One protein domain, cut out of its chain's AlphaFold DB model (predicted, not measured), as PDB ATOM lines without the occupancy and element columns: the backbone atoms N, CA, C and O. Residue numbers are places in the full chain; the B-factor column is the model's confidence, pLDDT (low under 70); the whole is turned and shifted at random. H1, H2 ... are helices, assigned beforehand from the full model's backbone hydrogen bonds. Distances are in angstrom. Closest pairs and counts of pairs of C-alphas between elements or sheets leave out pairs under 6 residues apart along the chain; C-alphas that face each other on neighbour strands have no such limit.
ATOM      1  N   ASN A  90     254.517 172.235 219.810       95.56
ATOM      2  CA  ASN A  90     253.627 171.879 220.888       95.56
ATOM      3  C   ASN A  90     252.810 173.104 221.328       95.56
ATOM      4  O   ASN A  90     253.329 173.918 222.079       95.56
ATOM      5  N   PRO A  91     251.506 173.142 221.006       94.81
ATOM      6  CA  PRO A  91     250.682 174.337 221.187       94.81
ATOM      7  C   PRO A  91     250.330 174.646 222.659       94.81
ATOM      8  O   PRO A  91     249.459 175.467 222.907       94.81
ATOM      9  N   ASP A  92     250.893 173.889 223.602       95.31
ATOM     10  CA  ASP A  92     250.690 173.928 225.061       95.31
ATOM     11  C   ASP A  92     251.993 173.398 225.693       95.31
ATOM     12  O   ASP A  92     252.165 172.186 225.913       95.31
ATOM     13  N   THR A  93     252.981 174.282 225.835       95.62
ATOM     14  CA  THR A  93     254.375 173.956 226.167       95.62
ATOM     15  C   THR A  93     254.502 173.309 227.545       95.62
ATOM     16  O   THR A  93     255.241 172.323 227.708       95.62
ATOM     17  N   ASP A  94     253.799 173.825 228.547       94.25
ATOM     18  CA  ASP A  94     253.880 173.344 229.925       94.25
ATOM     19  C   ASP A  94     252.873 172.218 230.245       94.25
ATOM     20  O   ASP A  94     253.057 171.461 231.216       94.25
ATOM     21  N   GLY A  95     251.898 172.001 229.358       94.00
ATOM     22  CA  GLY A  95     250.933 170.914 229.388       94.00
ATOM     23  C   GLY A  95     249.786 171.153 230.364       94.00
ATOM     24  O   GLY A  95     249.248 170.165 230.902       94.00
ATOM     25  N   ASP A  96     249.461 172.409 230.660       91.75
ATOM     26  CA  ASP A  96     248.441 172.773 231.633       91.75
ATOM     27  C   ASP A  96     247.012 172.801 231.070       91.75
ATOM     28  O   ASP A  96     246.080 172.728 231.872       91.75
ATOM     29  N   CYS A  97     246.860 172.702 229.739       91.25
ATOM     30  CA  CYS A  97     245.651 172.792 228.904       91.25
ATOM     31  C   CYS A  97     245.315 174.161 228.304       91.25
ATOM     32  O   CYS A  97     244.305 174.239 227.588       91.25
ATOM     33  N   ILE A  98     246.095 175.200 228.574       91.50
ATOM     34  CA  ILE A  98     245.987 176.507 227.927       91.50
ATOM     35  C   ILE A  98     246.942 176.529 226.720       91.50
ATOM     36  O   ILE A  98     247.911 175.787 226.671       91.50
ATOM     37  N   LEU A  99     246.599 177.291 225.677       93.19
ATOM     38  CA  LEU A  99     247.461 177.435 224.499       93.19
ATOM     39  C   LEU A  99     248.494 178.544 224.723       93.19
ATOM     40  O   LEU A  99     248.100 179.613 225.209       93.19
ATOM     41  N   ASP A 100     249.739 178.361 224.274       94.44
ATOM     42  CA  ASP A 100     250.842 179.303 224.533       94.44
ATOM     43  C   ASP A 100     250.485 180.734 224.083       94.44
ATOM     44  O   ASP A 100     250.654 181.708 224.826       94.44
ATOM     45  N   ALA A 101     249.892 180.896 222.894       92.44
ATOM     46  CA  ALA A 101     249.433 182.204 222.412       92.44
ATOM     47  C   ALA A 101     248.415 182.896 223.350       92.44
ATOM     48  O   ALA A 101     248.432 184.126 223.514       92.44
ATOM     49  N   VAL A 102     247.521 182.127 223.983       91.62
ATOM     50  CA  VAL A 102     246.514 182.648 224.922       91.62
ATOM     51  C   VAL A 102     247.193 183.077 226.218       91.62
ATOM     52  O   VAL A 102     246.921 184.173 226.717       91.62
ATOM     53  N   GLU A 103     248.122 182.276 226.723       93.62
ATOM     54  CA  GLU A 103     248.895 182.577 227.927       93.62
ATOM     55  C   GLU A 103     249.717 183.855 227.784       93.62
ATOM     56  O   GLU A 103     249.705 184.713 228.673       93.62
ATOM     57  N   VAL A 104     250.349 184.058 226.625       93.19
ATOM     58  CA  VAL A 104     251.067 185.300 226.312       93.19
ATOM     59  C   VAL A 104     250.130 186.506 226.373       93.19
ATOM     60  O   VAL A 104     250.483 187.543 226.947       93.19
ATOM     61  N   SER A 105     248.928 186.390 225.803       89.56
ATOM     62  CA  SER A 105     247.943 187.477 225.808       89.56
ATOM     63  C   SER A 105     247.443 187.800 227.222       89.56
ATOM     64  O   SER A 105     247.336 188.972 227.604       89.56
ATOM     65  N   TRP A 106     247.221 186.770 228.039       89.25
ATOM     66  CA  TRP A 106     246.814 186.909 229.429       89.25
ATOM     67  C   TRP A 106     247.920 187.533 230.282       89.25
ATOM     68  O   TRP A 106     247.661 188.510 230.989       89.25
ATOM     69  N   ALA A 107     249.165 187.071 230.150       91.56
ATOM     70  CA  ALA A 107     250.314 187.641 230.847       91.56
ATOM     71  C   ALA A 107     250.466 189.142 230.535       91.56
ATOM     72  O   ALA A 107     250.630 189.964 231.442       91.56
ATOM     73  N   GLN A 108     250.295 189.542 229.269       89.81
ATOM     74  CA  GLN A 108     250.282 190.957 228.884       89.81
ATOM     75  C   GLN A 108     249.129 191.742 229.530       89.81
ATOM     76  O   GLN A 108     249.324 192.892 229.934       89.81
ATOM     77  N   ALA A 109     247.944 191.142 229.664       88.00
ATOM     78  CA  ALA A 109     246.808 191.765 230.336       88.00
ATOM     79  C   ALA A 109     247.056 191.951 231.844       88.00
ATOM     80  O   ALA A 109     246.757 193.026 232.374       88.00
ATOM     81  N   THR A 110     247.669 190.973 232.528       87.56
ATOM     82  CA  THR A 110     248.033 191.111 233.954       87.56
ATOM     83  C   THR A 110     248.999 192.275 234.185       87.56
ATOM     84  O   THR A 110     248.865 193.013 235.158       87.56
ATOM     85  N   ALA A 111     249.909 192.539 233.241       87.94
ATOM     86  CA  ALA A 111     250.832 193.671 233.318       87.94
ATOM     87  C   ALA A 111     250.138 195.049 233.237       87.94
ATOM     88  O   ALA A 111     250.718 196.060 233.651       87.94
ATOM     89  N   LEU A 112     248.908 195.116 232.711       88.19
ATOM     90  CA  LEU A 112     248.116 196.347 232.607       88.19
ATOM     91  C   LEU A 112     247.206 196.583 233.819       88.19
ATOM     92  O   LEU A 112     246.805 197.729 234.055       88.19
ATOM     93  N   ASP A 113     246.899 195.542 234.596       84.94
ATOM     94  CA  ASP A 113     246.058 195.636 235.787       84.94
ATOM     95  C   ASP A 113     246.905 195.631 237.075       84.94
ATOM     96  O   ASP A 113     247.376 194.587 237.516       84.94
ATOM     97  N   PRO A 114     247.055 196.775 237.769       86.31
ATOM     98  CA  PRO A 114     247.833 196.847 239.006       86.31
ATOM     99  C   PRO A 114     247.189 196.112 240.198       86.31
ATOM    100  O   PRO A 114     247.742 196.155 241.300       86.31
ATOM    101  N   SER A 115     245.991 195.542 240.037       86.06
ATOM    102  CA  SER A 115     245.299 194.775 241.075       86.06
ATOM    103  C   SER A 115     245.601 193.275 241.051       86.06
ATOM    104  O   SER A 115     245.299 192.605 242.043       86.06
ATOM    105  N   VAL A 116     246.219 192.779 239.977       83.44
ATOM    106  CA  VAL A 116     246.615 191.377 239.788       83.44
ATOM    107  C   VAL A 116     248.137 191.259 239.923       83.44
ATOM    108  O   VAL A 116     248.866 192.231 239.705       83.44
ATOM    109  N   GLU A 117     248.625 190.100 240.365       84.88
ATOM    110  CA  GLU A 117     250.059 189.809 240.342       84.88
ATOM    111  C   GLU A 117     250.528 189.726 238.885       84.88
ATOM    112  O   GLU A 117     249.853 189.165 238.028       84.88
ATOM    113  N   THR A 118     251.639 190.391 238.572       86.50
ATOM    114  CA  THR A 118     252.122 190.473 237.193       86.50
ATOM    115  C   THR A 118     252.828 189.181 236.824       86.50
ATOM    116  O   THR A 118     253.836 188.857 237.456       86.50
ATOM    117  N   VAL A 119     252.363 188.528 235.765       91.62
ATOM    118  CA  VAL A 119     252.968 187.304 235.237       91.62
ATOM    119  C   VAL A 119     253.819 187.630 234.012       91.62
ATOM    120  O   VAL A 119     253.455 188.471 233.185       91.62
ATOM    121  N   SER A 120     254.999 187.016 233.916       93.50
ATOM    122  CA  SER A 120     255.855 187.133 232.733       93.50
ATOM    123  C   SER A 120     255.314 186.238 231.617       93.50
ATOM    124  O   SER A 120     254.980 185.094 231.908       93.50
ATOM    125  N   PRO A 121     255.301 186.671 230.343       94.19
ATOM    126  CA  PRO A 121     254.953 185.784 229.232       94.19
ATOM    127  C   PRO A 121     255.848 184.537 229.140       94.19
ATOM    128  O   PRO A 121     255.386 183.494 228.709       94.19
ATOM    129  N   GLU A 122     257.110 184.640 229.576       94.94
ATOM    130  CA  GLU A 122     258.023 183.490 229.680       94.94
ATOM    131  C   GLU A 122     257.564 182.493 230.752       94.94
ATOM    132  O   GLU A 122     257.671 181.290 230.549       94.94
ATOM    133  N   ASP A 123     257.090 182.978 231.903       94.81
ATOM    134  CA  ASP A 123     256.657 182.100 232.993       94.81
ATOM    135  C   ASP A 123     255.292 181.487 232.678       94.81
ATOM    136  O   ASP A 123     255.101 180.328 233.003       94.81
ATOM    137  N   ALA A 124     254.410 182.224 231.994       93.94
ATOM    138  CA  ALA A 124     253.107 181.729 231.563       93.94
ATOM    139  C   ALA A 124     253.257 180.450 230.723       93.94
ATOM    140  O   ALA A 124     252.940 179.383 231.210       93.94
ATOM    141  N   ILE A 125     253.934 180.513 229.572       95.12
ATOM    142  CA  ILE A 125     254.018 179.347 228.670       95.12
ATOM    143  C   ILE A 125     254.880 178.180 229.188       95.12
ATOM    144  O   ILE A 125     254.886 177.093 228.620       95.12
ATOM    145  N   ASN A 126     255.725 178.402 230.204       95.19
ATOM    146  CA  ASN A 126     256.680 177.393 230.685       95.19
ATOM    147  C   ASN A 126     256.347 176.849 232.079       95.19
ATOM    148  O   ASN A 126     257.024 175.916 232.547       95.19
ATOM    149  N   MET A 127     255.394 177.452 232.793       94.56
ATOM    150  CA  MET A 127     255.055 177.095 234.162       94.56
ATOM    151  C   MET A 127     253.549 177.058 234.387       94.56
ATOM    152  O   MET A 127     252.906 178.085 234.518       94.56
ATOM    153  N   VAL A 128     253.097 175.855 234.731       93.44
ATOM    154  CA  VAL A 128     251.715 175.534 235.114       93.44
ATOM    155  C   VAL A 128     251.148 176.374 236.279       93.44
ATOM    156  O   VAL A 128     249.957 176.310 236.552       93.44
ATOM    157  N   ASP A 129     252.012 177.037 237.051       93.12
ATOM    158  CA  ASP A 129     251.700 177.940 238.174       93.12
ATOM    159  C   ASP A 129     252.550 179.199 237.960       93.12
ATOM    160  O   ASP A 129     253.644 179.339 238.524       93.12
ATOM    161  N   ALA A 130     252.108 180.026 237.018       92.62
ATOM    162  CA  ALA A 130     252.865 181.121 236.433       92.62
ATOM    163  C   ALA A 130     253.009 182.317 237.386       92.62
ATOM    164  O   ALA A 130     254.047 182.987 237.390       92.62
ATOM    165  N   ASP A 131     252.003 182.581 238.229       89.50
ATOM    166  CA  ASP A 131     252.096 183.584 239.301       89.50
ATOM    167  C   ASP A 131     252.734 183.047 240.600       89.50
ATOM    168  O   ASP A 131     253.200 183.819 241.449       89.50
ATOM    169  N   GLY A 132     252.856 181.724 240.730       91.50
ATOM    170  CA  GLY A 132     253.498 181.067 241.860       91.50
ATOM    171  C   GLY A 132     252.684 181.138 243.155       91.50
ATOM    172  O   GLY A 132     253.266 181.025 244.251       91.50
ATOM    173  N   ASP A 133     251.367 181.347 243.074       90.38
ATOM    174  CA  ASP A 133     250.466 181.366 244.227       90.38
ATOM    175  C   ASP A 133     250.182 179.955 244.790       90.38
ATOM    176  O   ASP A 133     249.720 179.802 245.937       90.38
ATOM    177  N   GLY A 134     250.570 178.918 244.039       91.06
ATOM    178  CA  GLY A 134     250.414 177.512 244.385       91.06
ATOM    179  C   GLY A 134     249.138 176.868 243.840       91.06
ATOM    180  O   GLY A 134     248.790 175.768 244.302       91.06
ATOM    181  N   ILE A 135     248.430 177.533 242.929       90.12
ATOM    182  CA  ILE A 135     247.263 177.044 242.198       90.12
ATOM    183  C   ILE A 135     247.541 177.205 240.707       90.12
ATOM    184  O   ILE A 135     247.833 178.294 240.251       90.12
ATOM    185  N   ASN A 136     247.357 176.130 239.946       90.81
ATOM    186  CA  ASN A 136     247.536 176.200 238.504       90.81
ATOM    187  C   ASN A 136     246.547 177.185 237.863       90.81
ATOM    188  O   ASN A 136     245.356 177.165 238.208       90.81
ATOM    189  N   GLU A 137     246.983 177.952 236.873       89.94
ATOM    190  CA  GLU A 137     246.135 178.892 236.137       89.94
ATOM    191  C   GLU A 137     244.943 178.178 235.491       89.94
ATOM    192  O   GLU A 137     243.790 178.587 235.686       89.94
ATOM    193  N   ALA A 138     245.181 177.036 234.838       90.50
ATOM    194  CA  ALA A 138     244.119 176.188 234.308       90.50
ATOM    195  C   ALA A 138     243.127 175.686 235.380       90.50
ATOM    196  O   ALA A 138     241.935 175.525 235.097       90.50
ATOM    197  N   ASP A 139     243.559 175.465 236.628       89.06
ATOM    198  CA  ASP A 139     242.665 175.075 237.733       89.06
ATOM    199  C   ASP A 139     241.883 176.278 238.295       89.06
ATOM    200  O   ASP A 139     240.734 176.130 238.736       89.06
ATOM    201  N   ALA A 140     242.492 177.466 238.300       87.81
ATOM    202  CA  ALA A 140     241.911 178.698 238.828       87.81
ATOM    203  C   ALA A 140     240.903 179.339 237.858       87.81
ATOM    204  O   ALA A 140     239.819 179.763 238.278       87.81
ATOM    205  N   LEU A 141     241.257 179.402 236.573       85.56
ATOM    206  CA  LEU A 141     240.558 180.151 235.524       85.56
ATOM    207  C   LEU A 141     239.970 179.244 234.427       85.56
ATOM    208  O   LEU A 141     239.079 179.674 233.689       85.56
ATOM    209  N   GLY A 142     240.381 177.973 234.375       86.25
ATOM    210  CA  GLY A 142     240.028 177.031 233.310       86.25
ATOM    211  C   GLY A 142     240.989 177.111 232.119       86.25
ATOM    212  O   GLY A 142     241.669 178.113 231.945       86.25
ATOM    213  N   CYS A 143     240.953 176.100 231.244       85.69
ATOM    214  CA  CYS A 143     241.759 176.018 230.006       85.69
ATOM    215  C   CYS A 143     241.542 177.171 228.999       85.69
ATOM    216  O   CYS A 143     242.190 177.229 227.967       85.69
ATOM    217  N   ASP A 144     240.558 178.031 229.249       78.81
ATOM    218  CA  ASP A 144     240.156 179.158 228.395       78.81
ATOM    219  C   ASP A 144     240.449 180.503 229.092       78.81
ATOM    220  O   ASP A 144     239.965 181.556 228.686       78.81
ATOM    221  N   LEU A 145     241.144 180.477 230.240       77.94
ATOM    222  CA  LEU A 145     241.484 181.653 231.051       77.94
ATOM    223  C   LEU A 145     240.307 182.629 231.292       77.94
ATOM    224  O   LEU A 145     240.480 183.838 231.449       77.94
ATOM    225  N   GLY A 146     239.080 182.099 231.360       68.31
ATOM    226  CA  GLY A 146     237.854 182.880 231.534       68.31
ATOM    227  C   GLY A 146     237.159 183.368 230.253       68.31
ATOM    228  O   GLY A 146     236.270 184.214 230.376       68.31
ATOM    229  N   GLY A 147     237.490 182.832 229.075       65.44
ATOM    230  CA  GLY A 147     236.861 183.170 227.788       65.44
ATOM    231  C   GLY A 147     237.765 183.933 226.824       65.44
ATOM    232  O   GLY A 147     237.245 184.687 226.001       65.44
ATOM    233  N   ILE A 148     239.087 183.836 226.983       60.91
ATOM    234  CA  ILE A 148     240.045 184.469 226.076       60.91
ATOM    235  C   ILE A 148     240.298 183.473 224.946       60.91
ATOM    236  O   ILE A 148     241.198 182.642 225.022       60.91
ATOM    237  N   GLU A 149     239.483 183.546 223.894       55.47
ATOM    238  CA  GLU A 149     239.750 182.771 222.686       55.47
ATOM    239  C   GLU A 149     240.948 183.396 221.937       55.47
ATOM    240  O   GLU A 149     240.995 184.622 221.770       55.47
TER     241      GLU A 149
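What this domain is: This is residues 90 to 149 of the 319 residues of an uncharacterized protein of Candidatus Poseidoniaceae archaeon (UniProt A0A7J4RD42). This small domain has little regular structure: H1 and the shorter H2 fold back on each other as a helical hairpin, and the short H3 sits apart from both, among loops. The printed part has 60 residues with three named helices, H1, H2 and H3 in chain order, and no named strand; the class is all helix, with 22 residues in named elements. It is compact, with a radius of gyration of the C-alphas of 10.1 A and spans of 31 by 24 by 20 A.

How they stand to each other: Start at Asn 90 and go on to H1, residues 100 to 110, then to H2, residues 121 to 126. H1 and H2 touch, a helical hairpin; their closest C-alphas, of Val 104 and Pro 121, are 4.9 A apart. They run opposite ways at a steep tilt of 42 degrees. H3, residues 137 to 141, is apart from H1 and H2. In H1, H2 and H3 every O i to N i+4 pair is within hydrogen-bond range.

Where its parts are: Find C-alpha 100 at (250.842, 179.303, 224.533); from there H1 runs 15.4 A to C-alpha 110. H2 measures 8.7 A. H3 measures 5.8 A and ends at C-alpha 141, (240.558, 180.151, 235.524).

The domain as a whole: The C-alphas farthest apart, of Asn 90 and Ser 115, are 31.6 A apart. The printed part has no cut, and both links between helices are short. Look for pLDDT under 70 at residues 146 to 149.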